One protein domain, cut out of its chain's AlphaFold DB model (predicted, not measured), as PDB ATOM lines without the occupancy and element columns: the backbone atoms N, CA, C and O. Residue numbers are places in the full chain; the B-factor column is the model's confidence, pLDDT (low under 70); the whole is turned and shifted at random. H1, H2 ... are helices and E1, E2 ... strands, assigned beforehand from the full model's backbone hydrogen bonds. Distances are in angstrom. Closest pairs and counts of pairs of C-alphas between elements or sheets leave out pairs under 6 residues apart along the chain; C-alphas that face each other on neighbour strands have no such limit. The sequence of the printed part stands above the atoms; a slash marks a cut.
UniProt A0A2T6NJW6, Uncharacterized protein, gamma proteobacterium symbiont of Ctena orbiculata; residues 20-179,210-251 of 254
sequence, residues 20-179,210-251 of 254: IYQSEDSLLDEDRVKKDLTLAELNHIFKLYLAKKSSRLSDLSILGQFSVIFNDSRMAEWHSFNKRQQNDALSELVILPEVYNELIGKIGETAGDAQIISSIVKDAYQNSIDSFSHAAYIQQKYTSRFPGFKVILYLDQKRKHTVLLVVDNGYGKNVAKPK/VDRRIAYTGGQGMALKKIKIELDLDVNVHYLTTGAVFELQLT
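What this domain is: This is residues 20 to 179 and 210 to 251 of the 254 residues of an uncharacterized protein of gamma proteobacterium symbiont of Ctena orbiculata (UniProt A0A2T6NJW6). One twisted sheet of six strands lies between helices: H3 and H4 cover one face, H1 slants over the other, and H5 packs on H4 and on E5 at one edge. H2 lies off the sheet, near H4. The printed part has 202 residues with five named helices and six named strands, in the order E1 H1 E2 H2 H3 H4 E3 E4 H5 E5 E6; the mixed sheet runs E1 E2 E3 E4 E6 E5, and only E1 and E2 are parallel. The class is mixed, helices and strands, and the whole is compact, with a radius of gyration of the C-alphas of 16.6 A and spans of 47 by 44 by 32 A.

Where its parts are: The sheet holds E1, residues 20 to 22, from C-alpha 20 at (247.101, 342.949, 152.553); E2, 60 to 70, 27.9 A long, which bends by 74 degrees at residue 63; E3, 148 to 156, 24.4 A; E4, 161 to 168, 22.3 A; E6, 243 to 250, 22.8 A, ending with C-alpha 250 at (236.049, 361.755, 139.180); and E5, 234 to 240, 19.7 A. The helices are H1, 29 to 52, 35.2 A; H2, 83 to 93, 15.2 A; H3, 98 to 111, 19.9 A; H4, 114 to 139, 35.6 A; and H5, 219 to 230, 14.7 A.

How they stand to each other: E1 and E2 are parallel, with N 20 and O 67 at 2.9 A; E1, H1, E2 form a strand-helix-strand unit, two parallel neighbours with a helix between, its crossover left-handed. Antiparallel pairs follow: E2 and E3, N 63 and O 153 at 2.8 A; the hairpin E3 and E4, N 150 and O 167 at 2.7 A; E4 and E6, N 246 and O 166 at 2.8 A; and the hairpin E5 and E6, N 236 and O 247 at 2.8 A. There are three layers, helices on both faces of the sheet. H1, at a height over the sheet of 8.5 A, runs slantwise to the strands, 41 degrees to E4 on the local plane; the C-alphas of Leu 42 and Val 167, the closest of H1 and E4, are 6.5 A apart. On the opposite face H3, at 9.4 A, and H4, at 7.7 A, run along the strands. H3 and H4 touch at a steep tilt of 56 degrees, closest at the C-alphas of Gly 108 and Ala 114, 3.7 A. H4 touches H5 with residues 120 to 127 alone, closest at the C-alphas of Asp 123 and Ala 223, 7.4 A. H1, H3, H4 and H5 have every O i to N i+4 pair within hydrogen-bond range; H2 has 6 of 7.

The domain as a whole: The C-alphas farthest apart, of Ser 26 and Val 210, are 49.3 A apart. Residues 180 to 209 are not printed; C-alphas 179 and 210 are 13.7 A apart across the cut. The link E2 to H2 is long. Mean pLDDT of the printed part is 78.3; residues 21 to 30, 94, 174 to 179, 210 to 232 and 251 are under 70.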
ATOM      1  N   ILE A  20     246.522 342.671 151.239       74.06
ATOM      2  CA  ILE A  20     247.101 342.949 152.553       74.06
ATOM      3  C   ILE A  20     246.292 342.208 153.618       74.06
ATOM      4  O   ILE A  20     245.060 342.280 153.617       74.06
ATOM      5  N   TYR A  21     246.988 341.530 154.528       66.62
ATOM      6  CA  TYR A  21     246.405 340.904 155.713       66.62
ATOM      7  C   TYR A  21     246.635 341.796 156.930       66.62
ATOM      8  O   TYR A  21     247.680 342.439 157.049       66.62
ATOM      9  N   GLN A  22     245.647 341.868 157.818       63.78
ATOM     10  CA  GLN A  22     245.817 342.445 159.151       63.78
ATOM     11  C   GLN A  22     245.929 341.334 160.202       63.78
ATOM     12  O   GLN A  22     245.218 340.339 160.090       63.78
ATOM     13  N   SER A  23     246.793 341.590 161.197       55.88
ATOM     14  CA  SER A  23     247.222 340.770 162.346       55.88
ATOM     15  C   SER A  23     248.197 339.617 162.040       55.88
ATOM     16  O   SER A  23     247.789 338.480 161.852       55.88
ATOM     17  N   GLU A  24     249.488 339.969 162.004       52.09
ATOM     18  CA  GLU A  24     250.693 339.138 162.218       52.09
ATOM     19  C   GLU A  24     250.682 337.701 161.638       52.09
ATOM     20  O   GLU A  24     250.161 336.750 162.213       52.09
ATOM     21  N   ASP A  25     251.306 337.563 160.463       50.09
ATOM     22  CA  ASP A  25     251.184 336.438 159.530       50.09
ATOM     23  C   ASP A  25     251.828 335.101 159.970       50.09
ATOM     24  O   ASP A  25     253.045 334.916 159.904       50.09
ATOM     25  N   SER A  26     250.980 334.089 160.194       49.56
ATOM     26  CA  SER A  26     251.136 332.750 159.599       49.56
ATOM     27  C   SER A  26     249.754 332.117 159.383       49.56
ATOM     28  O   SER A  26     249.129 331.644 160.329       49.56
ATOM     29  N   LEU A  27     249.251 332.126 158.144       58.53
ATOM     30  CA  LEU A  27     247.933 331.566 157.814       58.53
ATOM     31  C   LEU A  27     247.982 330.031 157.801       58.53
ATOM     32  O   LEU A  27     248.707 329.444 156.987       58.53
ATOM     33  N   LEU A  28     247.172 329.394 158.649       64.88
ATOM     34  CA  LEU A  28     246.895 327.957 158.579       64.88
ATOM     35  C   LEU A  28     246.098 327.638 157.297       64.88
ATOM     36  O   LEU A  28     245.511 328.526 156.674       64.88
ATOM     37  N   ASP A  29     246.059 326.372 156.873       64.00
ATOM     38  CA  ASP A  29     245.380 325.995 155.619       64.00
ATOM     39  C   ASP A  29     243.872 326.327 155.621       64.00
ATOM     40  O   ASP A  29     243.322 326.695 154.580       64.00
ATOM     41  N   GLU A  30     243.207 326.297 156.780       65.62
ATOM     42  CA  GLU A  30     241.805 326.719 156.923       65.62
ATOM     43  C   GLU A  30     241.604 328.215 156.625       65.62
ATOM     44  O   GLU A  30     240.629 328.606 155.971       65.62
ATOM     45  N   ASP A  31     242.560 329.059 157.012       76.69
ATOM     46  CA  ASP A  31     242.498 330.497 156.756       76.69
ATOM     47  C   ASP A  31     242.730 330.815 155.278       76.69
ATOM     48  O   ASP A  31     242.158 331.768 154.742       76.69
ATOM     49  N   ARG A  32     243.488 329.973 154.560       79.38
ATOM     50  CA  ARG A  32     243.655 330.111 153.101       79.38
ATOM     51  C   ARG A  32     242.328 329.949 152.366       79.38
ATOM     52  O   ARG A  32     242.031 330.732 151.463       79.38
ATOM     53  N   VAL A  33     241.508 328.989 152.789       84.25
ATOM     54  CA  VAL A  33     240.175 328.762 152.214       84.25
ATOM     55  C   VAL A  33     239.248 329.946 152.505       84.25
ATOM     56  O   VAL A  33     238.605 330.465 151.589       84.25
ATOM     57  N   LYS A  34     239.202 330.427 153.756       87.38
ATOM     58  CA  LYS A  34     238.385 331.597 154.138       87.38
ATOM     59  C   LYS A  34     238.754 332.842 153.334       87.38
ATOM     60  O   LYS A  34     237.877 333.549 152.827       87.38
ATOM     61  N   LYS A  35     240.049 333.084 153.174       86.56
ATOM     62  CA  LYS A  35     240.623 334.155 152.359       86.56
ATOM     63  C   LYS A  35     240.176 334.075 150.900       86.56
ATOM     64  O   LYS A  35     239.644 335.055 150.380       86.56
ATOM     65  N   ASP A  36     240.360 332.935 150.236       86.62
ATOM     66  CA  ASP A  36     240.016 332.797 148.814       86.62
ATOM     67  C   ASP A  36     238.523 333.022 148.577       86.62
ATOM     68  O   ASP A  36     238.113 333.666 147.605       86.62
ATOM     69  N   LEU A  37     237.703 332.556 149.516       90.25
ATOM     70  CA  LEU A  37     236.270 332.767 149.467       90.25
ATOM     71  C   LEU A  37     235.876 334.233 149.716       90.25
ATOM     72  O   LEU A  37     234.951 334.729 149.075       90.25
ATOM     73  N   THR A  38     236.606 334.941 150.579       91.69
ATOM     74  CA  THR A  38     236.441 336.387 150.813       91.69
ATOM     75  C   THR A  38     236.786 337.190 149.558       91.69
ATOM     76  O   THR A  38     236.010 338.036 149.112       91.69
ATOM     77  N   LEU A  39     237.908 336.876 148.902       90.75
ATOM     78  CA  LEU A  39     238.294 337.510 147.636       90.75
ATOM     79  C   LEU A  39     237.298 337.205 146.511       90.75
ATOM     80  O   LEU A  39     237.010 338.065 145.672       90.75
ATOM     81  N   ALA A  40     236.768 335.981 146.464       90.38
ATOM     82  CA  ALA A  40     235.730 335.612 145.510       90.38
ATOM     83  C   ALA A  40     234.443 336.417 145.740       90.38
ATOM     84  O   ALA A  40     233.856 336.901 144.770       90.38
ATOM     85  N   GLU A  41     234.050 336.612 146.999       92.50
ATOM     86  CA  GLU A  41     232.885 337.408 147.385       92.50
ATOM     87  C   GLU A  41     233.037 338.881 146.985       92.50
ATOM     88  O   GLU A  41     232.175 339.404 146.280       92.50
ATOM     89  N   LEU A  42     234.155 339.532 147.319       92.94
ATOM     90  CA  LEU A  42     234.420 340.925 146.925       92.94
ATOM     91  C   LEU A  42     234.357 341.115 145.403       92.94
ATOM     92  O   LEU A  42     233.755 342.061 144.890       92.94
ATOM     93  N   ASN A  43     234.924 340.172 144.649       91.00
ATOM     94  CA  ASN A  43     234.849 340.198 143.189       91.00
ATOM     95  C   ASN A  43     233.433 339.933 142.662       91.00
ATOM     96  O   ASN A  43     233.058 340.470 141.619       91.00
ATOM     97  N   HIS A  44     232.649 339.098 143.344       91.31
ATOM     98  CA  HIS A  44     231.256 338.862 142.988       91.31
ATOM     99  C   HIS A  44     230.412 340.125 143.193       91.31
ATOM    100  O   HIS A  44     229.689 340.517 142.279       91.31
ATOM    101  N   ILE A  45     230.580 340.811 144.326       91.81
ATOM    102  CA  ILE A  45     229.912 342.084 144.632       91.81
ATOM    103  C   ILE A  45     230.248 343.130 143.562       91.81
ATOM    104  O   ILE A  45     229.345 343.751 143.001       91.81
ATOM    105  N   PHE A  46     231.521 343.253 143.175       92.12
ATOM    106  CA  PHE A  46     231.912 344.148 142.084       92.12
ATOM    107  C   PHE A  46     231.225 343.797 140.751       92.12
ATOM    108  O   PHE A  46     230.726 344.679 140.052       92.12
ATOM    109  N   LYS A  47     231.118 342.510 140.399       90.62
ATOM    110  CA  LYS A  47     230.396 342.082 139.187       90.62
ATOM    111  C   LYS A  47     228.902 342.410 139.248       90.62
ATOM    112  O   LYS A  47     228.349 342.841 138.239       90.62
ATOM    113  N   LEU A  48     228.261 342.229 140.405       90.06
ATOM    114  CA  LEU A  48     226.859 342.610 140.611       90.06
ATOM    115  C   LEU A  48     226.664 344.121 140.438       90.06
ATOM    116  O   LEU A  48     225.710 344.547 139.785       90.06
ATOM    117  N   TYR A  49     227.589 344.927 140.965       92.38
ATOM    118  CA  TYR A  49     227.604 346.373 140.756       92.38
ATOM    119  C   TYR A  49     227.683 346.737 139.265       92.38
ATOM    120  O   TYR A  49     226.852 347.504 138.773       92.38
ATOM    121  N   LEU A  50     228.624 346.144 138.523       90.94
ATOM    122  CA  LEU A  50     228.770 346.405 137.088       90.94
ATOM    123  C   LEU A  50     227.525 346.006 136.293       90.94
ATOM    124  O   LEU A  50     227.065 346.772 135.444       90.94
ATOM    125  N   ALA A  51     226.937 344.850 136.615       88.81
ATOM    126  CA  ALA A  51     225.692 344.398 136.005       88.81
ATOM    127  C   ALA A  51     224.548 345.395 136.253       88.81
ATOM    128  O   ALA A  51     223.841 345.757 135.315       88.81
ATOM    129  N   LYS A  52     224.418 345.916 137.482       89.19
ATOM    130  CA  LYS A  52     223.429 346.950 137.836       89.19
ATOM    131  C   LYS A  52     223.647 348.263 137.073       89.19
ATOM    132  O   LYS A  52     222.687 348.975 136.793       89.19
ATOM    133  N   LYS A  53     224.894 348.585 136.724       87.12
ATOM    134  CA  LYS A  53     225.255 349.766 135.922       87.12
ATOM    135  C   LYS A  53     225.189 349.524 134.412       87.12
ATOM    136  O   LYS A  53     225.433 350.468 133.662       87.12
ATOM    137  N   SER A  54     224.854 348.313 133.959       85.94
ATOM    138  CA  SER A  54     224.912 347.915 132.545       85.94
ATOM    139  C   SER A  54     226.298 348.130 131.916       85.94
ATOM    140  O   SER A  54     226.402 348.460 130.730       85.94
ATOM    141  N   SER A  55     227.354 347.956 132.715       84.62
ATOM    142  CA  SER A  55     228.754 348.038 132.287       84.62
ATOM    143  C   SER A  55     229.359 346.637 132.240       84.62
ATOM    144  O   SER A  55     229.072 345.794 133.095       84.62
ATOM    145  N   ARG A  56     230.199 346.362 131.239       84.62
ATOM    146  CA  ARG A  56     230.936 345.095 131.138       84.62
ATOM    147  C   ARG A  56     232.377 345.302 131.561       84.62
ATOM    148  O   ARG A  56     232.929 346.378 131.383       84.62
ATOM    149  N   LEU A  57     233.013 344.241 132.051       82.62
ATOM    150  CA  LEU A  57     234.441 344.263 132.383       82.62
ATOM    151  C   LEU A  57     235.335 344.620 131.191       82.62
ATOM    152  O   LEU A  57     236.370 345.242 131.387       82.62
ATOM    153  N   SER A  58     234.921 344.255 129.974       85.06
ATOM    154  CA  SER A  58     235.606 344.615 128.728       85.06
ATOM    155  C   SER A  58     235.681 346.119 128.484       85.06
ATOM    156  O   SER A  58     236.544 346.563 127.738       85.06
ATOM    157  N   ASP A  59     234.777 346.882 129.096       86.81
ATOM    158  CA  ASP A  59     234.626 348.315 128.857       86.81
ATOM    159  C   ASP A  59     235.428 349.133 129.883       86.81
ATOM    160  O   ASP A  59     235.342 350.361 129.909       86.81
ATOM    161  N   LEU A  60     236.176 348.463 130.767       89.44
ATOM    162  CA  LEU A  60     236.890 349.077 131.880       89.44
ATOM    163  C   LEU A  60     238.396 348.887 131.728       89.44
ATOM    164  O   LEU A  60     238.878 347.815 131.365       89.44
ATOM    165  N   SER A  61     239.159 349.908 132.101       89.56
ATOM    166  CA  SER A  61     240.603 349.786 132.316       89.56
ATOM    167  C   SER A  61     240.921 350.006 133.784       89.56
ATOM    168  O   SER A  61     240.758 351.112 134.288       89.56
ATOM    169  N   ILE A  62     241.361 348.956 134.479       90.56
ATOM    170  CA  ILE A  62     241.782 349.052 135.881       90.56
ATOM    171  C   ILE A  62     243.112 349.808 135.937       90.56
ATOM    172  O   ILE A  62     244.122 349.324 135.429       90.56
ATOM    173  N   LEU A  63     243.100 350.984 136.559       89.19
ATOM    174  CA  LEU A  63     244.272 351.840 136.739       89.19
ATOM    175  C   LEU A  63     245.023 351.484 138.028       89.19
ATOM    176  O   LEU A  63     246.250 351.521 138.072       89.19
ATOM    177  N   GLY A  64     244.289 351.069 139.063       88.38
ATOM    178  CA  GLY A  64     244.847 350.619 140.331       88.38
ATOM    179  C   GLY A  64     243.831 349.813 141.128       88.38
ATOM    180  O   GLY A  64     242.629 350.034 141.021       88.38
ATOM    181  N   GLN A  65     244.295 348.850 141.916       91.62
ATOM    182  CA  GLN A  65     243.445 348.134 142.864       91.62
ATOM    183  C   GLN A  65     244.285 347.480 143.953       91.62
ATOM    184  O   GLN A  65     245.431 347.106 143.699       91.62
ATOM    185  N   PHE A  66     243.689 347.271 145.119       89.81
ATOM    186  CA  PHE A  66     244.212 346.390 146.161       89.81
ATOM    187  C   PHE A  66     243.060 345.861 147.017       89.81
ATOM    188  O   PHE A  66     241.949 346.398 146.996       89.81
ATOM    189  N   SER A  67     243.303 344.775 147.740       89.94
ATOM    190  CA  SER A  67     242.337 344.172 148.655       89.94
ATOM    191  C   SER A  67     242.921 344.024 150.043       89.94
ATOM    192  O   SER A  67     244.132 343.924 150.230       89.94
ATOM    193  N   VAL A  68     242.018 344.017 151.004       87.44
ATOM    194  CA  VAL A  68     242.312 344.028 152.422       87.44
ATOM    195  C   VAL A  68     241.474 342.952 153.059       87.44
ATOM    196  O   VAL A  68     240.259 342.916 152.851       87.44
ATOM    197  N   ILE A  69     242.129 342.101 153.832       87.56
ATOM    198  CA  ILE A  69     241.488 341.024 154.565       87.56
ATOM    199  C   ILE A  69     241.849 341.169 156.038       87.56
ATOM    200  O   ILE A  69     243.024 341.237 156.399       87.56
ATOM    201  N   PHE A  70     240.823 341.206 156.881       85.00
ATOM    202  CA  PHE A  70     240.978 341.299 158.327       85.00
ATOM    203  C   PHE A  70     240.950 339.890 158.904       85.00
ATOM    204  O   PHE A  70     239.887 339.273 158.974       85.00
ATOM    205  N   ASN A  71     242.108 339.367 159.299       80.62
ATOM    206  CA  ASN A  71     242.205 338.051 159.924       80.62
ATOM    207  C   ASN A  71     242.062 338.152 161.451       80.62
ATOM    208  O   ASN A  71     242.879 337.641 162.207       80.62
ATOM    209  N   ASP A  72     241.024 338.847 161.909       81.19
ATOM    210  CA  ASP A  72     240.746 338.963 163.336       81.19
ATOM    211  C   ASP A  72     239.726 337.899 163.752       81.19
ATOM    212  O   ASP A  72     238.554 337.951 163.360       81.19
ATOM    213  N   SER A  73     240.162 336.932 164.562       81.12
ATOM    214  CA  SER A  73     239.306 335.849 165.058       81.12
ATOM    215  C   SER A  73     238.095 336.362 165.843       81.12
ATOM    216  O   SER A  73     237.031 335.738 165.803       81.12
ATOM    217  N   ARG A  74     238.192 337.547 166.462       85.62
ATOM    218  CA  ARG A  74     237.092 338.180 167.205       85.62
ATOM    219  C   ARG A  74     235.881 338.450 166.319       85.62
ATOM    220  O   ARG A  74     234.755 338.430 166.806       85.62
ATOM    221  N   MET A  75     236.071 338.663 165.015       85.62
ATOM    222  CA  MET A  75     234.961 338.887 164.079       85.62
ATOM    223  C   MET A  75     234.112 337.631 163.840       85.62
ATOM    224  O   MET A  75     232.923 337.750 163.544       85.62
ATOM    225  N   ALA A  76     234.676 336.432 164.008       86.06
ATOM    226  CA  ALA A  76     233.909 335.186 163.954       86.06
ATOM    227  C   ALA A  76     233.052 334.987 165.220       86.06
ATOM    228  O   ALA A  76     231.945 334.450 165.151       86.06
ATOM    229  N   GLU A  77     233.535 335.484 166.357       87.94
ATOM    230  CA  GLU A  77     232.906 335.370 167.678       87.94
ATOM    231  C   GLU A  77     232.156 336.647 168.092       87.94
ATOM    232  O   GLU A  77     231.656 336.768 169.203       87.94
ATOM    233  N   TRP A  78     232.006 337.613 167.185       87.44
ATOM    234  CA  TRP A  78     231.499 338.952 167.505       87.44
ATOM    235  C   TRP A  78     230.124 338.964 168.194       87.44
ATOM    236  O   TRP A  78     229.798 339.851 168.985       87.44
ATOM    237  N   HIS A  79     229.303 337.963 167.881       79.56
ATOM    238  CA  HIS A  79     227.964 337.768 168.425       79.56
ATOM    239  C   HIS A  79     227.953 337.341 169.903       79.56
ATOM    240  O   HIS A  79     226.928 337.511 170.561       79.56
ATOM    241  N   SER A  80     229.059 336.813 170.442       83.25
ATOM    242  CA  SER A  80     229.191 336.458 171.861       83.25
ATOM    243  C   SER A  80     229.786 337.580 172.715       83.25
ATOM    244  O   SER A  80     229.836 337.455 173.938       83.25
ATOM    245  N   PHE A  81     230.240 338.677 172.102       80.81
ATOM    246  CA  PHE A  81     230.838 339.802 172.819       80.81
ATOM    247  C   PHE A  81     229.758 340.732 173.375       80.81
ATOM    248  O   PHE A  81     228.765 341.033 172.712       80.81
ATOM    249  N   ASN A  82     229.979 341.254 174.581       80.62
ATOM    250  CA  ASN A  82     229.159 342.339 175.110       80.62
ATOM    251  C   ASN A  82     229.540 343.690 174.474       80.62
ATOM    252  O   ASN A  82     230.592 343.845 173.855       80.62
ATOM    253  N   LYS A  83     228.699 344.710 174.672       74.88
ATOM    254  CA  LYS A  83     228.869 346.040 174.060       74.88
ATOM    255  C   LYS A  83     230.222 346.699 174.352       74.88
ATOM    256  O   LYS A  83     230.755 347.397 173.496       74.88
ATOM    257  N   ARG A  84     230.783 346.499 175.550       77.25
ATOM    258  CA  ARG A  84     232.097 347.051 175.912       77.25
ATOM    259  C   ARG A  84     233.205 346.359 175.121       77.25
ATOM    260  O   ARG A  84     233.995 347.043 174.490       77.25
ATOM    261  N   GLN A  85     233.191 345.027 175.079       82.69
ATOM    262  CA  GLN A  85     234.149 344.235 174.299       82.69
ATOM    263  C   GLN A  85     234.086 344.562 172.802       82.69
ATOM    264  O   GLN A  85     235.121 344.664 172.152       82.69
ATOM    265  N   GLN A  86     232.881 344.771 172.264       78.00
ATOM    266  CA  GLN A  86     232.695 345.200 170.876       78.00
ATOM    267  C   GLN A  86     233.316 346.580 170.621       78.00
ATOM    268  O   GLN A  86     234.020 346.756 169.632       78.00
ATOM    269  N   ASN A  87     233.096 347.553 171.512       74.62
ATOM    270  CA  ASN A  87     233.685 348.888 171.372       74.62
ATOM    271  C   ASN A  87     235.215 348.862 171.466       74.62
ATOM    272  O   ASN A  87     235.879 349.519 170.665       74.62
ATOM    273  N   ASP A  88     235.762 348.097 172.413       79.62
ATOM    274  CA  ASP A  88     237.210 347.971 172.600       79.62
ATOM    275  C   ASP A  88     237.849 347.353 171.339       79.62
ATOM    276  O   ASP A  88     238.769 347.934 170.764       79.62
ATOM    277  N   ALA A  89     237.282 346.261 170.811       80.00
ATOM    278  CA  ALA A  89     237.768 345.628 169.583       80.00
ATOM    279  C   ALA A  89     237.629 346.529 168.337       80.00
ATOM    280  O   ALA A  89     238.529 346.572 167.498       80.00
ATOM    281  N   LEU A  90     236.534 347.294 168.214       78.44
ATOM    282  CA  LEU A  90     236.374 348.265 167.124       78.44
ATOM    283  C   LEU A  90     237.443 349.358 167.171       78.44
ATOM    284  O   LEU A  90     237.928 349.770 166.120       78.44
ATOM    285  N   SER A  91     237.823 349.817 168.365       72.38
ATOM    286  CA  SER A  91     238.815 350.885 168.513       72.38
ATOM    287  C   SER A  91     240.190 350.498 167.955       72.38
ATOM    288  O   SER A  91     240.881 351.342 167.389       72.38
ATOM    289  N   GLU A  92     240.539 349.212 168.025       75.00
ATOM    290  CA  GLU A  92     241.759 348.660 167.436       75.00
ATOM    291  C   GLU A  92     241.624 348.479 165.918       75.00
ATOM    292  O   GLU A  92     242.508 348.872 165.158       75.00
ATOM    293  N   LEU A  93     240.489 347.942 165.457       71.62
ATOM    294  CA  LEU A  93     240.242 347.655 164.039       71.62
ATOM    295  C   LEU A  93     240.082 348.912 163.170       71.62
ATOM    296  O   LEU A  93     240.311 348.868 161.962       71.62
ATOM    297  N   VAL A  94     239.696 350.049 163.753       65.12
ATOM    298  CA  VAL A  94     239.574 351.325 163.025       65.12
ATOM    299  C   VAL A  94     240.946 351.903 162.633       65.12
ATOM    300  O   VAL A  94     241.020 352.778 161.766       65.12
ATOM    301  N   ILE A  95     242.049 351.409 163.202       70.00
ATOM    302  CA  ILE A  95     243.389 351.889 162.859       70.00
ATOM    303  C   ILE A  95     243.826 351.280 161.522       70.00
ATOM    304  O   ILE A  95     244.156 350.101 161.424       70.00
ATOM    305  N   LEU A  96     243.849 352.108 160.477       70.75
ATOM    306  CA  LEU A  96     244.326 351.715 159.155       70.75
ATOM    307  C   LEU A  96     245.868 351.584 159.158       70.75
ATOM    308  O   LEU A  96     246.541 352.584 159.427       70.75
ATOM    309  N   PRO A  97     246.453 350.418 158.823       70.75
ATOM    310  CA  PRO A  97     247.906 350.246 158.831       70.75
ATOM    311  C   PRO A  97     248.615 351.127 157.793       70.75
ATOM    312  O   PRO A  97     248.063 351.453 156.742       70.75
ATOM    313  N   GLU A  98     249.878 351.479 158.040       76.38
ATOM    314  CA  GLU A  98     250.605 352.450 157.205       76.38
ATOM    315  C   GLU A  98     250.780 352.017 155.744       76.38
ATOM    316  O   GLU A  98     250.658 352.849 154.845       76.38
ATOM    317  N   VAL A  99     250.963 350.716 155.488       75.69
ATOM    318  CA  VAL A  99     251.087 350.165 154.122       75.69
ATOM    319  C   VAL A  99     249.880 350.511 153.235       75.69
ATOM    320  O   VAL A  99     249.993 350.641 152.017       75.69
ATOM    321  N   TYR A 100     248.716 350.739 153.841       80.19
ATOM    322  CA  TYR A 100     247.502 351.139 153.144       80.19
ATOM    323  C   TYR A 100     247.568 352.596 152.723       80.19
ATOM    324  O   TYR A 100     247.145 352.923 151.618       80.19
ATOM    325  N   ASN A 101     248.115 353.470 153.575       83.25
ATOM    326  CA  ASN A 101     248.280 354.881 153.243       83.25
ATOM    327  C   ASN A 101     249.159 355.041 151.995       83.25
ATOM    328  O   ASN A 101     248.838 355.863 151.143       83.25
ATOM    329  N   GLU A 102     250.201 354.217 151.843       84.81
ATOM    330  CA  GLU A 102     251.051 354.225 150.645       84.81
ATOM    331  C   GLU A 102     250.281 353.792 149.383       84.81
ATOM    332  O   GLU A 102     250.335 354.466 148.353       84.81
ATOM    333  N   LEU A 103     249.530 352.685 149.446       85.50
ATOM    334  CA  LEU A 103     248.750 352.199 148.298       85.50
ATOM    335  C   LEU A 103     247.626 353.161 147.905       85.50
ATOM    336  O   LEU A 103     247.389 353.384 146.716       85.50
ATOM    337  N   ILE A 104     246.949 353.739 148.896       85.69
ATOM    338  CA  ILE A 104     245.920 354.757 148.686       85.69
ATOM    339  C   ILE A 104     246.547 356.019 148.096       85.69
ATOM    340  O   ILE A 104     245.979 356.581 147.165       85.69
ATOM    341  N   GLY A 105     247.731 356.418 148.571       86.50
ATOM    342  CA  GLY A 105     248.511 357.519 148.008       86.50
ATOM    343  C   GLY A 105     248.773 357.323 146.515       86.50
ATOM    344  O   GLY A 105     248.388 358.173 145.723       86.50
ATOM    345  N   LYS A 106     249.287 356.153 146.109       87.44
ATOM    346  CA  LYS A 106     249.530 355.821 144.688       87.44
ATOM    347  C   LYS A 106     248.255 355.832 143.839       87.44
ATOM    348  O   LYS A 106     248.267 356.300 142.697       87.44
ATOM    349  N   ILE A 107     247.143 355.315 144.373       87.06
ATOM    350  CA  ILE A 107     245.837 355.397 143.696       87.06
ATOM    351  C   ILE A 107     245.398 356.856 143.558       87.06
ATOM    352  O   ILE A 107     244.924 357.252 142.497       87.06
ATOM    353  N   GLY A 108     245.572 357.654 144.605       85.44
ATOM    354  CA  GLY A 108     245.187 359.053 144.617       85.44
ATOM    355  C   GLY A 108     246.039 359.930 143.696       85.44
ATOM    356  O   GLY A 108     245.487 360.761 142.983       85.44
ATOM    357  N   GLU A 109     247.348 359.682 143.605       87.75
ATOM    358  CA  GLU A 109     248.238 360.283 142.599       87.75
ATOM    359  C   GLU A 109     247.762 359.959 141.179       87.75
ATOM    360  O   GLU A 109     247.664 360.845 140.334       87.75
ATOM    361  N   THR A 110     247.391 358.698 140.931       85.31
ATOM    362  CA  THR A 110     246.843 358.262 139.634       85.31
ATOM    363  C   THR A 110     245.496 358.926 139.327       85.31
ATOM    364  O   THR A 110     245.187 359.193 138.170       85.31
ATOM    365  N   ALA A 111     244.695 359.198 140.358       82.12
ATOM    366  CA  ALA A 111     243.415 359.895 140.263       82.12
ATOM    367  C   ALA A 111     243.550 361.430 140.165       82.12
ATOM    368  O   ALA A 111     242.554 362.104 139.906       82.12
ATOM    369  N   GLY A 112     244.755 361.980 140.356       81.62
ATOM    370  CA  GLY A 112     245.046 363.414 140.275       81.62
ATOM    371  C   GLY A 112     244.911 364.191 141.589       81.62
ATOM    372  O   GLY A 112     245.223 365.378 141.602       81.62
ATOM    373  N   ASP A 113     244.499 363.552 142.691       81.81
ATOM    374  CA  ASP A 113     244.447 364.178 144.020       81.81
ATOM    375  C   ASP A 113     244.644 363.145 145.141       81.81
ATOM    376  O   ASP A 113     243.713 362.484 145.608       81.81
ATOM    377  N   ALA A 114     245.887 363.001 145.603       84.62
ATOM    378  CA  ALA A 114     246.229 362.030 146.637       84.62
ATOM    379  C   ALA A 114     245.571 362.317 147.993       84.62
ATOM    380  O   ALA A 114     245.218 361.384 148.720       84.62
ATOM    381  N   GLN A 115     245.384 363.591 148.340       81.56
ATOM    382  CA  GLN A 115     244.894 363.985 149.656       81.56
ATOM    383  C   GLN A 115     243.388 363.753 149.775       81.56
ATOM    384  O   GLN A 115     242.936 363.141 150.749       81.56
ATOM    385  N   ILE A 116     242.618 364.190 148.774       80.94
ATOM    386  CA  ILE A 116     241.167 363.988 148.737       80.94
ATOM    387  C   ILE A 116     240.847 362.497 148.677       80.94
ATOM    388  O   ILE A 116     240.044 362.006 149.473       80.94
ATOM    389  N   ILE A 117     241.516 361.750 147.795       83.81
ATOM    390  CA  ILE A 117     241.284 360.308 147.649       83.81
ATOM    391  C   ILE A 117     241.632 359.571 148.942       83.81
ATOM    392  O   ILE A 117     240.869 358.709 149.375       83.81
ATOM    393  N   SER A 118     242.726 359.950 149.611       84.62
ATOM    394  CA  SER A 118     243.077 359.385 150.915       84.62
ATOM    395  C   SER A 118     242.010 359.638 151.972       84.62
ATOM    396  O   SER A 118     241.611 358.706 152.671       84.62
ATOM    397  N   SER A 119     241.486 360.865 152.049       80.50
ATOM    398  CA  SER A 119     240.389 361.187 152.966       80.50
ATOM    399  C   SER A 119     239.140 360.352 152.671       80.50
ATOM    400  O   SER A 119     238.566 359.769 153.586       80.50
ATOM    401  N   ILE A 120     238.746 360.241 151.400       82.06
ATOM    402  CA  ILE A 120     237.527 359.525 151.000       82.06
ATOM    403  C   ILE A 120     237.647 358.021 151.253       82.06
ATOM    404  O   ILE A 120     236.703 357.399 151.737       82.06
ATOM    405  N   VAL A 121     238.801 357.418 150.950       84.44
ATOM    406  CA  VAL A 121     239.012 355.986 151.206       84.44
ATOM    407  C   VAL A 121     239.038 355.698 152.706       84.44
ATOM    408  O   VAL A 121     238.499 354.675 153.122       84.44
ATOM    409  N   LYS A 122     239.603 356.591 153.532       83.25
ATOM    410  CA  LYS A 122     239.560 356.464 154.999       83.25
ATOM    411  C   LYS A 122     238.138 356.541 155.543       83.25
ATOM    412  O   LYS A 122     237.788 355.740 156.407       83.25
ATOM    413  N   ASP A 123     237.314 357.434 155.002       80.88
ATOM    414  CA  ASP A 123     235.896 357.474 155.349       80.88
ATOM    415  C   ASP A 123     235.233 356.150 154.947       80.88
ATOM    416  O   ASP A 123     234.707 355.440 155.796       80.88
ATOM    417  N   ALA A 124     235.353 355.722 153.686       83.31
ATOM    418  CA  ALA A 124     234.780 354.455 153.221       83.31
ATOM    419  C   ALA A 124     235.259 353.227 154.026       83.31
ATOM    420  O   ALA A 124     234.486 352.290 154.247       83.31
ATOM    421  N   TYR A 125     236.506 353.240 154.498       84.25
ATOM    422  CA  TYR A 125     237.062 352.226 155.390       84.25
ATOM    423  C   TYR A 125     236.314 352.162 156.722       84.25
ATOM    424  O   TYR A 125     235.840 351.090 157.092       84.25
ATOM    425  N   GLN A 126     236.146 353.293 157.412       81.00
ATOM    426  CA  GLN A 126     235.401 353.337 158.676       81.00
ATOM    427  C   GLN A 126     233.973 352.811 158.494       81.00
ATOM    428  O   GLN A 126     233.485 352.025 159.306       81.00
ATOM    429  N   ASN A 127     233.339 353.147 157.369       78.88
ATOM    430  CA  ASN A 127     232.003 352.656 157.021       78.88
ATOM    431  C   ASN A 127     231.978 351.136 156.850       78.88
ATOM    432  O   ASN A 127     231.018 350.470 157.240       78.88
ATOM    433  N   SER A 128     233.034 350.594 156.246       85.81
ATOM    434  CA  SER A 128     233.186 349.158 156.049       85.81
ATOM    435  C   SER A 128     233.309 348.449 157.397       85.81
ATOM    436  O   SER A 128     232.604 347.470 157.617       85.81
ATOM    437  N   ILE A 129     234.100 348.986 158.335       84.56
ATOM    438  CA  ILE A 129     234.242 348.435 159.695       84.56
ATOM    439  C   ILE A 129     232.896 348.400 160.438       84.56
ATOM    440  O   ILE A 129     232.519 347.358 160.982       84.56
ATOM    441  N   ASP A 130     232.127 349.492 160.401       80.94
ATOM    442  CA  ASP A 130     230.780 349.526 160.987       80.94
ATOM    443  C   ASP A 130     229.873 348.449 160.364       80.94
ATOM    444  O   ASP A 130     229.180 347.710 161.072       80.94
ATOM    445  N   SER A 131     229.912 348.318 159.035       83.50
ATOM    446  CA  SER A 131     229.153 347.319 158.274       83.50
ATOM    447  C   SER A 131     229.564 345.883 158.625       83.50
ATOM    448  O   SER A 131     228.701 345.006 158.750       83.50
ATOM    449  N   PHE A 132     230.860 345.640 158.844       87.88
ATOM    450  CA  PHE A 132     231.386 344.346 159.275       87.88
ATOM    451  C   PHE A 132     230.860 343.977 160.653       87.88
ATOM    452  O   PHE A 132     230.304 342.896 160.807       87.88
ATOM    453  N   SER A 133     230.929 344.883 161.630       83.50
ATOM    454  CA  SER A 133     230.426 344.612 162.985       83.50
ATOM    455  C   SER A 133     228.955 344.163 162.978       83.50
ATOM    456  O   SER A 133     228.562 343.232 163.684       83.50
ATOM    457  N   HIS A 134     228.142 344.762 162.102       82.62
ATOM    458  CA  HIS A 134     226.734 344.416 161.968       82.62
ATOM    459  C   HIS A 134     226.523 343.064 161.270       82.62
ATOM    460  O   HIS A 134     225.695 342.261 161.708       82.62
ATOM    461  N   ALA A 135     227.290 342.776 160.214       84.38
ATOM    462  CA  ALA A 135     227.289 341.471 159.548       84.38
ATOM    463  C   ALA A 135     227.772 340.345 160.472       84.38
ATOM    464  O   ALA A 135     227.188 339.261 160.484       84.38
ATOM    465  N   ALA A 136     228.791 340.616 161.282       85.94
ATOM    466  CA  ALA A 136     229.334 339.695 162.266       85.94
ATOM    467  C   ALA A 136     228.290 339.353 163.340       85.94
ATOM    468  O   ALA A 136     228.058 338.181 163.622       85.94
ATOM    469  N   TYR A 137     227.600 340.364 163.878       83.06
ATOM    470  CA  TYR A 137     226.604 340.169 164.933       83.06
ATOM    471  C   TYR A 137     225.321 339.481 164.436       83.06
ATOM    472  O   TYR A 137     224.870 338.501 165.022       83.06
ATOM    473  N   ILE A 138     224.721 339.988 163.352       81.62
ATOM    474  CA  ILE A 138     223.389 339.554 162.899       81.62
ATOM    475  C   ILE A 138     223.457 338.321 161.998       81.62
ATOM    476  O   ILE A 138     222.618 337.431 162.106       81.62
ATOM    477  N   GLN A 139     224.421 338.282 161.074       81.69
ATOM    478  CA  GLN A 139     224.509 337.225 160.061       81.69
ATOM    479  C   GLN A 139     225.532 336.145 160.429       81.69
ATOM    480  O   GLN A 139     225.607 335.143 159.725       81.69
ATOM    481  N   GLN A 140     226.345 336.358 161.477       88.00
ATOM    482  CA  GLN A 140     227.481 335.492 161.835       88.00
ATOM    483  C   GLN A 140     228.385 335.195 160.629       88.00
ATOM    484  O   GLN A 140     228.954 334.112 160.476       88.00
ATOM    485  N   LYS A 141     228.489 336.184 159.733       87.56
ATOM    486  CA  LYS A 141     229.037 336.019 158.384       87.56
ATOM    487  C   LYS A 141     230.485 335.529 158.388       87.56
ATOM    488  O   LYS A 141     230.885 334.751 157.522       87.56
ATOM    489  N   TYR A 142     231.261 335.970 159.373       90.12
ATOM    490  CA  TYR A 142     232.705 335.758 159.418       90.12
ATOM    491  C   TYR A 142     233.140 334.467 160.118       90.12
ATOM    492  O   TYR A 142     234.318 334.240 160.361       90.12
ATOM    493  N   THR A 143     232.197 333.560 160.370       87.62
ATOM    494  CA  THR A 143     232.508 332.170 160.740       87.62
ATOM    495  C   THR A 143     233.224 331.425 159.603       87.62
ATOM    496  O   THR A 143     234.153 330.654 159.840       87.62
ATOM    497  N   SER A 144     232.837 331.689 158.349       86.56
ATOM    498  CA  SER A 144     233.347 331.005 157.144       86.56
ATOM    499  C   SER A 144     234.062 331.928 156.148       86.56
ATOM    500  O   SER A 144     234.509 331.488 155.084       86.56
ATOM    501  N   ARG A 145     234.148 333.221 156.458       88.62
ATOM    502  CA  ARG A 145     234.744 334.280 155.634       88.62
ATOM    503  C   ARG A 145     235.524 335.219 156.536       88.62
ATOM    504  O   ARG A 145     235.249 335.281 157.725       88.62
ATOM    505  N   PHE A 146     236.415 336.004 155.958       90.69
ATOM    506  CA  PHE A 146     236.965 337.162 156.641       90.69
ATOM    507  C   PHE A 146     236.170 338.415 156.274       90.69
ATOM    508  O   PHE A 146     235.628 338.498 155.163       90.69
ATOM    509  N   PRO A 147     236.099 339.409 157.169       90.50
ATOM    510  CA  PRO A 147     235.821 340.766 156.750       90.50
ATOM    511  C   PRO A 147     236.882 341.198 155.741       90.50
ATOM    512  O   PRO A 147     238.059 340.834 155.838       90.50
ATOM    513  N   GLY A 148     236.474 341.989 154.762       90.75
ATOM    514  CA  GLY A 148     237.386 342.500 153.764       90.75
ATOM    515  C   GLY A 148     236.782 343.620 152.945       90.75
ATOM    516  O   GLY A 148     235.565 343.727 152.774       90.75
ATOM    517  N   PHE A 149     237.665 344.451 152.411       90.56
ATOM    518  CA  PHE A 149     237.295 345.441 151.416       90.56
ATOM    519  C   PHE A 149     238.314 345.484 150.285       90.56
ATOM    520  O   PHE A 149     239.424 344.953 150.366       90.56
ATOM    521  N   LYS A 150     237.916 346.113 149.189       91.81
ATOM    522  CA  LYS A 150     238.696 346.228 147.972       91.81
ATOM    523  C   LYS A 150     238.543 347.621 147.393       91.81
ATOM    524  O   LYS A 150     237.426 348.067 147.152       91.81
ATOM    525  N   VAL A 151     239.665 348.273 147.121       91.94
ATOM    526  CA  VAL A 151     239.699 349.564 146.426       91.94
ATOM    527  C   VAL A 151     240.019 349.316 144.963       91.94
ATOM    528  O   VAL A 151     240.912 348.526 144.651       91.94
ATOM    529  N   ILE A 152     239.284 349.965 144.063       92.88
ATOM    530  CA  ILE A 152     239.462 349.847 142.615       92.88
ATOM    531  C   ILE A 152     239.363 351.237 141.998       92.88
ATOM    532  O   ILE A 152     238.329 351.880 142.105       92.88
ATOM    533  N   LEU A 153     240.407 351.672 141.306       92.56
ATOM    534  CA  LEU A 153     240.379 352.815 140.404       92.56
ATOM    535  C   LEU A 153     240.330 352.290 138.972       92.56
ATOM    536  O   LEU A 153     241.205 351.517 138.564       92.56
ATOM    537  N   TYR A 154     239.330 352.698 138.199       91.50
ATOM    538  CA  TYR A 154     239.221 352.309 136.798       91.50
ATOM    539  C   TYR A 154     238.718 353.443 135.911       91.50
ATOM    540  O   TYR A 154     237.987 354.321 136.353       91.50
ATOM    541  N   LEU A 155     239.084 353.388 134.634       90.31
ATOM    542  CA  LEU A 155     238.514 354.212 133.575       90.31
ATOM    543  C   LEU A 155     237.335 353.468 132.941       90.31
ATOM    544  O   LEU A 155     237.524 352.378 132.392       90.31
ATOM    545  N   ASP A 156     236.131 354.042 133.009       89.06
ATOM    546  CA  ASP A 156     234.986 353.605 132.203       89.06
ATOM    547  C   ASP A 156     235.197 354.123 130.776       89.06
ATOM    548  O   ASP A 156     235.056 355.317 130.511       89.06
ATOM    549  N   GLN A 157     235.564 353.242 129.843       86.38
ATOM    550  CA  GLN A 157     235.870 353.639 128.464       86.38
ATOM    551  C   GLN A 157     234.624 354.092 127.700       86.38
ATOM    552  O   GLN A 157     234.711 354.918 126.790       86.38
ATOM    553  N   LYS A 158     233.453 353.554 128.059       86.12
ATOM    554  CA  LYS A 158     232.188 353.841 127.380       86.12
ATOM    555  C   LYS A 158     231.665 355.214 127.766       86.12
ATOM    556  O   LYS A 158     231.256 355.989 126.906       86.12
ATOM    557  N   ARG A 159     231.646 355.491 129.067       84.38
ATOM    558  CA  ARG A 159     231.147 356.756 129.618       84.38
ATOM    559  C   ARG A 159     232.225 357.811 129.731       84.38
ATOM    560  O   ARG A 159     231.885 358.963 129.976       84.38
ATOM    561  N   LYS A 160     233.477 357.404 129.518       85.62
ATOM    562  CA  LYS A 160     234.651 358.250 129.541       85.62
ATOM    563  C   LYS A 160     234.699 359.005 130.876       85.62
ATOM    564  O   LYS A 160     234.394 360.179 130.955       85.62
ATOM    565  N   HIS A 161     234.962 358.303 131.964       85.56
ATOM    566  CA  HIS A 161     235.258 358.943 133.246       85.56
ATOM    567  C   HIS A 161     235.997 357.961 134.138       85.56
ATOM    568  O   HIS A 161     235.886 356.741 133.976       85.56
ATOM    569  N   THR A 162     236.749 358.502 135.087       89.38
ATOM    570  CA  THR A 162     237.457 357.692 136.071       89.38
ATOM    571  C   THR A 162     236.556 357.472 137.279       89.38
ATOM    572  O   THR A 162     235.910 358.398 137.766       89.38
ATOM    573  N   VAL A 163     236.496 356.235 137.760       91.12
ATOM    574  CA  VAL A 163     235.709 355.842 138.928       91.12
ATOM    575  C   VAL A 163     236.634 355.239 139.968       91.12
ATOM    576  O   VAL A 163     237.383 354.302 139.676       91.12
ATOM    577  N   LEU A 164     236.538 355.743 141.194       91.94
ATOM    578  CA  LEU A 164     237.066 355.083 142.377       91.94
ATOM    579  C   LEU A 164     235.929 354.319 143.061       91.94
ATOM    580  O   LEU A 164     234.887 354.888 143.384       91.94
ATOM    581  N   LEU A 165     236.147 353.036 143.316       92.94
ATOM    582  CA  LEU A 165     235.256 352.195 144.096       92.94
ATOM    583  C   LEU A 165     235.929 351.704 145.368       92.94
ATOM    584  O   LEU A 165     237.094 351.302 145.346       92.94
ATOM    585  N   VAL A 166     235.139 351.620 146.432       92.62
ATOM    586  CA  VAL A 166     235.439 350.812 147.614       92.62
ATOM    587  C   VAL A 166     234.338 349.767 147.745       92.62
ATOM    588  O   VAL A 166     233.165 350.104 147.878       92.62
ATOM    589  N   VAL A 167     234.715 348.499 147.632       93.56
ATOM    590  CA  VAL A 167     233.825 347.338 147.704       93.56
ATOM    591  C   VAL A 167     234.062 346.647 149.034       93.56
ATOM    592  O   VAL A 167     235.186 346.229 149.283       93.56
ATOM    593  N   ASP A 168     233.036 346.480 149.855       93.69
ATOM    594  CA  ASP A 168     233.120 345.756 151.124       93.69
ATOM    595  C   ASP A 168     232.234 344.508 151.103       93.69
ATOM    596  O   ASP A 168     231.226 344.464 150.395       93.69
ATOM    597  N   ASN A 169     232.598 343.484 151.879       93.44
ATOM    598  CA  ASN A 169     231.742 342.319 152.124       93.44
ATOM    599  C   ASN A 169     231.020 342.417 153.479       93.44
ATOM    600  O   ASN A 169     230.900 341.431 154.211       93.44
ATOM    601  N   GLY A 170     230.540 343.603 153.838       89.56
ATOM    602  CA  GLY A 170     229.746 343.811 155.039       89.56
ATOM    603  C   GLY A 170     228.300 343.346 154.891       89.56
ATOM    604  O   GLY A 170     227.995 342.353 154.223       89.56
ATOM    605  N   TYR A 171     227.387 344.060 155.547       83.94
ATOM    606  CA  TYR A 171     226.004 343.614 155.728       83.94
ATOM    607  C   TYR A 171     225.182 343.576 154.428       83.94
ATOM    608  O   TYR A 171     224.274 342.754 154.288       83.94
ATOM    609  N   GLY A 172     225.485 344.468 153.480       74.62
ATOM    610  CA  GLY A 172     224.887 344.467 152.141       74.62
ATOM    611  C   GLY A 172     223.433 344.932 152.040       74.62
ATOM    612  O   GLY A 172     222.788 344.818 150.998       74.62
ATOM    613  N   LYS A 173     222.878 345.494 153.112       70.88
ATOM    614  CA  LYS A 173     221.528 346.061 153.099       70.88
ATOM    615  C   LYS A 173     221.493 347.387 153.830       70.88
ATOM    616  O   LYS A 173     222.253 347.618 154.766       70.88
ATOM    617  N   ASN A 174     220.541 348.211 153.422       60.41
ATOM    618  CA  ASN A 174     220.148 349.383 154.179       60.41
ATOM    619  C   ASN A 174     219.394 348.905 155.430       60.41
ATOM    620  O   ASN A 174     218.295 348.360 155.319       60.41
ATOM    621  N   VAL A 175     220.010 349.031 156.603       49.84
ATOM    622  CA  VAL A 175     219.383 348.666 157.877       49.84
ATOM    623  C   VAL A 175     218.879 349.929 158.518       49.84
ATOM    624  O   VAL A 175     219.682 350.686 159.038       49.84
ATOM    625  N   ALA A 176     217.566 350.142 158.550       45.88
ATOM    626  CA  ALA A 176     217.020 351.155 159.437       45.88
ATOM    627  C   ALA A 176     217.380 350.761 160.876       45.88
ATOM    628  O   ALA A 176     216.882 349.755 161.385       45.88
ATOM    629  N   LYS A 177     218.271 351.517 161.534       40.06
ATOM    630  CA  LYS A 177     218.466 351.344 162.978       40.06
ATOM    631  C   LYS A 177     217.096 351.507 163.646       40.06
ATOM    632  O   LYS A 177     216.424 352.505 163.352       40.06
ATOM    633  N   PRO A 178     216.674 350.589 164.536       37.91
ATOM    634  CA  PRO A 178     215.502 350.847 165.355       37.91
ATOM    635  C   PRO A 178     215.730 352.185 166.058       37.91
ATOM    636  O   PRO A 178     216.838 352.463 166.537       37.91
ATOM    637  N   LYS A 179     214.714 353.059 166.036       37.06
ATOM    638  CA  LYS A 179     214.768 354.326 166.772       37.06
ATOM    639  C   LYS A 179     215.233 353.976 168.184       37.06
ATOM    640  O   LYS A 179     214.621 353.117 168.816       37.06
ATOM    641  N   VAL A 210     209.418 359.917 155.492       32.12
ATOM    642  CA  VAL A 210     210.698 360.607 155.336       32.12
ATOM    643  C   VAL A 210     211.746 359.501 155.353       32.12
ATOM    644  O   VAL A 210     212.056 358.960 156.416       32.12
ATOM    645  N   ASP A 211     212.214 359.136 154.158       32.81
ATOM    646  CA  ASP A 211     213.214 358.112 153.871       32.81
ATOM    647  C   ASP A 211     214.522 358.525 154.544       32.81
ATOM    648  O   ASP A 211     215.441 359.103 153.960       32.81
ATOM    649  N   ARG A 212     214.581 358.294 155.855       32.88
ATOM    650  CA  ARG A 212     215.798 358.377 156.633       32.88
ATOM    651  C   ARG A 212     216.596 357.141 156.236       32.88
ATOM    652  O   ARG A 212     216.520 356.083 156.856       32.88
ATOM    653  N   ARG A 213     217.352 357.309 155.151       32.19
ATOM    654  CA  ARG A 213     218.409 356.426 154.656       32.19
ATOM    655  C   ARG A 213     219.484 356.316 155.732       32.19
ATOM    656  O   ARG A 213     220.423 357.105 155.753       32.19
ATOM    657  N   ILE A 214     219.329 355.391 156.673       37.28
ATOM    658  CA  ILE A 214     220.246 355.272 157.806       37.28
ATOM    659  C   ILE A 214     220.848 353.871 157.885       37.28
ATOM    660  O   ILE A 214     220.578 353.155 158.829       37.28
ATOM    661  N   ALA A 215     221.773 353.547 156.980       36.19
ATOM    662  CA  ALA A 215     223.053 352.972 157.423       36.19
ATOM    663  C   ALA A 215     224.092 354.082 157.717       36.19
ATOM    664  O   ALA A 215     225.229 353.810 158.075       36.19
ATOM    665  N   TYR A 216     223.677 355.349 157.591       48.22
ATOM    666  CA  TYR A 216     224.536 356.521 157.468       48.22
ATOM    667  C   TYR A 216     224.007 357.711 158.299       48.22
ATOM    668  O   TYR A 216     223.654 358.743 157.736       48.22
ATOM    669  N   THR A 217     223.921 357.629 159.636       39.00
ATOM    670  CA  THR A 217     223.688 358.840 160.469       39.00
ATOM    671  C   THR A 217     224.626 358.929 161.647       39.00
ATOM    672  O   THR A 217     224.666 358.044 162.500       39.00
ATOM    673  N   GLY A 218     225.338 360.048 161.671       39.09
ATOM    674  CA  GLY A 218     226.466 360.359 162.524       39.09
ATOM    675  C   GLY A 218     227.484 361.079 161.646       39.09
ATOM    676  O   GLY A 218     227.194 362.156 161.134       39.09
ATOM    677  N   GLY A 219     228.620 360.433 161.381       43.00
ATOM    678  CA  GLY A 219     229.705 361.002 160.576       43.00
ATOM    679  C   GLY A 219     229.525 360.903 159.056       43.00
ATOM    680  O   GLY A 219     229.892 361.827 158.347       43.00
ATOM    681  N   GLN A 220     228.911 359.841 158.527       45.09
ATOM    682  CA  GLN A 220     228.968 359.538 157.084       45.09
ATOM    683  C   GLN A 220     227.953 360.281 156.216       45.09
ATOM    684  O   GLN A 220     228.253 360.613 155.078       45.09
ATOM    685  N   GLY A 221     226.759 360.591 156.731       48.62
ATOM    686  CA  GLY A 221     225.839 361.501 156.040       48.62
ATOM    687  C   GLY A 221     226.434 362.906 155.936       48.62
ATOM    688  O   GLY A 221     226.293 363.558 154.908       48.62
ATOM    689  N   MET A 222     227.175 363.333 156.966       48.84
ATOM    690  CA  MET A 222     227.995 364.540 156.904       48.84
ATOM    691  C   MET A 222     229.185 364.368 155.964       48.84
ATOM    692  O   MET A 222     229.434 365.290 155.212       48.84
ATOM    693  N   ALA A 223     229.862 363.217 155.934       55.41
ATOM    694  CA  ALA A 223     230.983 362.961 155.028       55.41
ATOM    695  C   ALA A 223     230.544 362.936 153.557       55.41
ATOM    696  O   ALA A 223     231.117 363.640 152.749       55.41
ATOM    697  N   LEU A 224     229.470 362.227 153.200       58.84
ATOM    698  CA  LEU A 224     228.892 362.231 151.849       58.84
ATOM    699  C   LEU A 224     228.354 363.608 151.467       58.84
ATOM    700  O   LEU A 224     228.537 364.040 150.333       58.84
ATOM    701  N   LYS A 225     227.704 364.314 152.400       58.66
ATOM    702  CA  LYS A 225     227.263 365.695 152.183       58.66
ATOM    703  C   LYS A 225     228.459 366.626 151.999       58.66
ATOM    704  O   LYS A 225     228.416 367.463 151.116       58.66
ATOM    705  N   LYS A 226     229.524 366.456 152.776       61.00
ATOM    706  CA  LYS A 226     230.786 367.184 152.654       61.00
ATOM    707  C   LYS A 226     231.446 366.895 151.312       61.00
ATOM    708  O   LYS A 226     231.749 367.813 150.572       61.00
ATOM    709  N   ILE A 227     231.559 365.631 150.930       62.50
ATOM    710  CA  ILE A 227     232.130 365.220 149.649       62.50
ATOM    711  C   ILE A 227     231.297 365.776 148.481       62.50
ATOM    712  O   ILE A 227     231.852 366.328 147.541       62.50
ATOM    713  N   LYS A 228     229.966 365.720 148.564       64.31
ATOM    714  CA  LYS A 228     229.085 366.167 147.479       64.31
ATOM    715  C   LYS A 228     228.878 367.680 147.405       64.31
ATOM    716  O   LYS A 228     228.735 368.210 146.316       64.31
ATOM    717  N   ILE A 229     228.782 368.365 148.545       59.38
ATOM    718  CA  ILE A 229     228.449 369.797 148.622       59.38
ATOM    719  C   ILE A 229     229.699 370.650 148.831       59.38
ATOM    720  O   ILE A 229     229.807 371.706 148.224       59.38
ATOM    721  N   GLU A 230     230.625 370.228 149.695       59.16
ATOM    722  CA  GLU A 230     231.837 371.009 149.992       59.16
ATOM    723  C   GLU A 230     232.962 370.722 148.993       59.16
ATOM    724  O   GLU A 230     233.723 371.632 148.679       59.16
ATOM    725  N   LEU A 231     233.070 369.486 148.490       62.59
ATOM    726  CA  LEU A 231     234.109 369.090 147.527       62.59
ATOM    727  C   LEU A 231     233.599 368.960 146.081       62.59
ATOM    728  O   LEU A 231     234.407 368.716 145.194       62.59
ATOM    729  N   ASP A 232     232.292 369.125 145.844       68.06
ATOM    730  CA  ASP A 232     231.638 368.993 144.525       68.06
ATOM    731  C   ASP A 232     231.934 367.657 143.806       68.06
ATOM    732  O   ASP A 232     232.106 367.580 142.590       68.06
ATOM    733  N   LEU A 233     232.025 366.570 144.576       73.06
ATOM    734  CA  LEU A 233     232.322 365.233 144.066       73.06
ATOM    735  C   LEU A 233     231.058 364.372 143.972       73.06
ATOM    736  O   LEU A 233     230.278 364.265 144.925       73.06
ATOM    737  N   ASP A 234     230.869 363.692 142.838       82.56
ATOM    738  CA  ASP A 234     229.723 362.800 142.647       82.56
ATOM    739  C   ASP A 234     229.974 361.433 143.296       82.56
ATOM    740  O   ASP A 234     230.690 360.572 142.773       82.56
ATOM    741  N   VAL A 235     229.357 361.243 144.462       80.94
ATOM    742  CA  VAL A 235     229.445 360.024 145.267       80.94
ATOM    743  C   VAL A 235     228.117 359.299 145.392       80.94
ATOM    744  O   VAL A 235     227.060 359.898 145.605       80.94
ATOM    745  N   ASN A 236     228.181 357.972 145.320       83.12
ATOM    746  CA  ASN A 236     227.031 357.083 145.401       83.12
ATOM    747  C   ASN A 236     227.356 355.842 146.237       83.12
ATOM    748  O   ASN A 236     228.482 355.360 146.243       83.12
ATOM    749  N   VAL A 237     226.351 355.281 146.908       82.62
ATOM    750  CA  VAL A 237     226.480 354.002 147.617       82.62
ATOM    751  C   VAL A 237     225.475 353.005 147.063       82.62
ATOM    752  O   VAL A 237     224.286 353.300 146.932       82.62
ATOM    753  N   HIS A 238     225.950 351.796 146.781       86.06
ATOM    754  CA  HIS A 238     225.162 350.702 146.234       86.06
ATOM    755  C   HIS A 238     225.190 349.517 147.184       86.06
ATOM    756  O   HIS A 238     226.207 348.848 147.324       86.06
ATOM    757  N   TYR A 239     224.047 349.223 147.789       83.75
ATOM    758  CA  TYR A 239     223.869 348.004 148.566       83.75
ATOM    759  C   TYR A 239     223.574 346.819 147.648       83.75
ATOM    760  O   TYR A 239     222.761 346.926 146.722       83.75
ATOM    761  N   LEU A 240     224.241 345.703 147.919       83.38
ATOM    762  CA  LEU A 240     224.157 344.448 147.186       83.38
ATOM    763  C   LEU A 240     224.017 343.300 148.188       83.38
ATOM    764  O   LEU A 240     224.430 343.405 149.332       83.38
ATOM    765  N   THR A 241     223.447 342.175 147.767       76.88
ATOM    766  CA  THR A 241     223.006 341.084 148.658       76.88
ATOM    767  C   THR A 241     224.017 340.617 149.707       76.88
ATOM    768  O   THR A 241     223.592 340.172 150.770       76.88
ATOM    769  N   THR A 242     225.319 340.718 149.436       80.56
ATOM    770  CA  THR A 242     226.388 340.274 150.339       80.56
ATOM    771  C   THR A 242     227.446 341.348 150.623       80.56
ATOM    772  O   THR A 242     228.551 341.017 151.040       80.56
ATOM    773  N   GLY A 243     227.143 342.628 150.398       88.56
ATOM    774  CA  GLY A 243     228.054 343.733 150.713       88.56
ATOM    775  C   GLY A 243     227.668 345.040 150.029       88.56
ATOM    776  O   GLY A 243     226.588 345.146 149.447       88.56
ATOM    777  N   ALA A 244     228.517 346.056 150.101       88.88
ATOM    778  CA  ALA A 244     228.229 347.349 149.487       88.88
ATOM    779  C   ALA A 244     229.370 347.840 148.592       88.88
ATOM    780  O   ALA A 244     230.496 347.340 148.618       88.88
ATOM    781  N   VAL A 245     229.031 348.802 147.734       89.88
ATOM    782  CA  VAL A 245     229.975 349.522 146.882       89.88
ATOM    783  C   VAL A 245     229.783 351.010 147.098       89.88
ATOM    784  O   VAL A 245     228.732 351.558 146.768       89.88
ATOM    785  N   PHE A 246     230.812 351.663 147.618       90.06
ATOM    786  CA  PHE A 246     230.965 353.106 147.560       90.06
ATOM    787  C   PHE A 246     231.585 353.473 146.209       90.06
ATOM    788  O   PHE A 246     232.603 352.907 145.821       90.06
ATOM    789  N   GLU A 247     230.964 354.399 145.494       90.56
ATOM    790  CA  GLU A 247     231.373 354.903 144.186       90.56
ATOM    791  C   GLU A 247     231.669 356.392 144.290       90.56
ATOM    792  O   GLU A 247     230.836 357.152 144.775       90.56
ATOM    793  N   LEU A 248     232.823 356.795 143.771       88.81
ATOM    794  CA  LEU A 248     233.203 358.176 143.526       88.81
ATOM    795  C   LEU A 248     233.507 358.324 142.034       88.81
ATOM    796  O   LEU A 248     234.430 357.684 141.520       88.81
ATOM    797  N   GLN A 249     232.739 359.165 141.348       88.62
ATOM    798  CA  GLN A 249     233.038 359.570 139.979       88.62
ATOM    799  C   GLN A 249     233.960 360.784 140.013       88.62
ATOM    800  O   GLN A 249     233.683 361.779 140.684       88.62
ATOM    801  N   LEU A 250     235.070 360.687 139.293       83.31
ATOM    802  CA  LEU A 250     236.049 361.755 139.180       83.31
ATOM    803  C   LEU A 250     235.772 362.539 137.899       83.31
ATOM    804  O   LEU A 250     235.629 361.962 136.820       83.31
ATOM    805  N   THR A 251     235.702 363.859 138.033       68.12
ATOM    806  CA  THR A 251     235.428 364.806 136.944       68.12
ATOM    807  C   THR A 251     236.599 364.954 135.973       68.12
ATOM    808  O   THR A 251     236.389 365.328 134.819       68.12
TER     809      THR A 251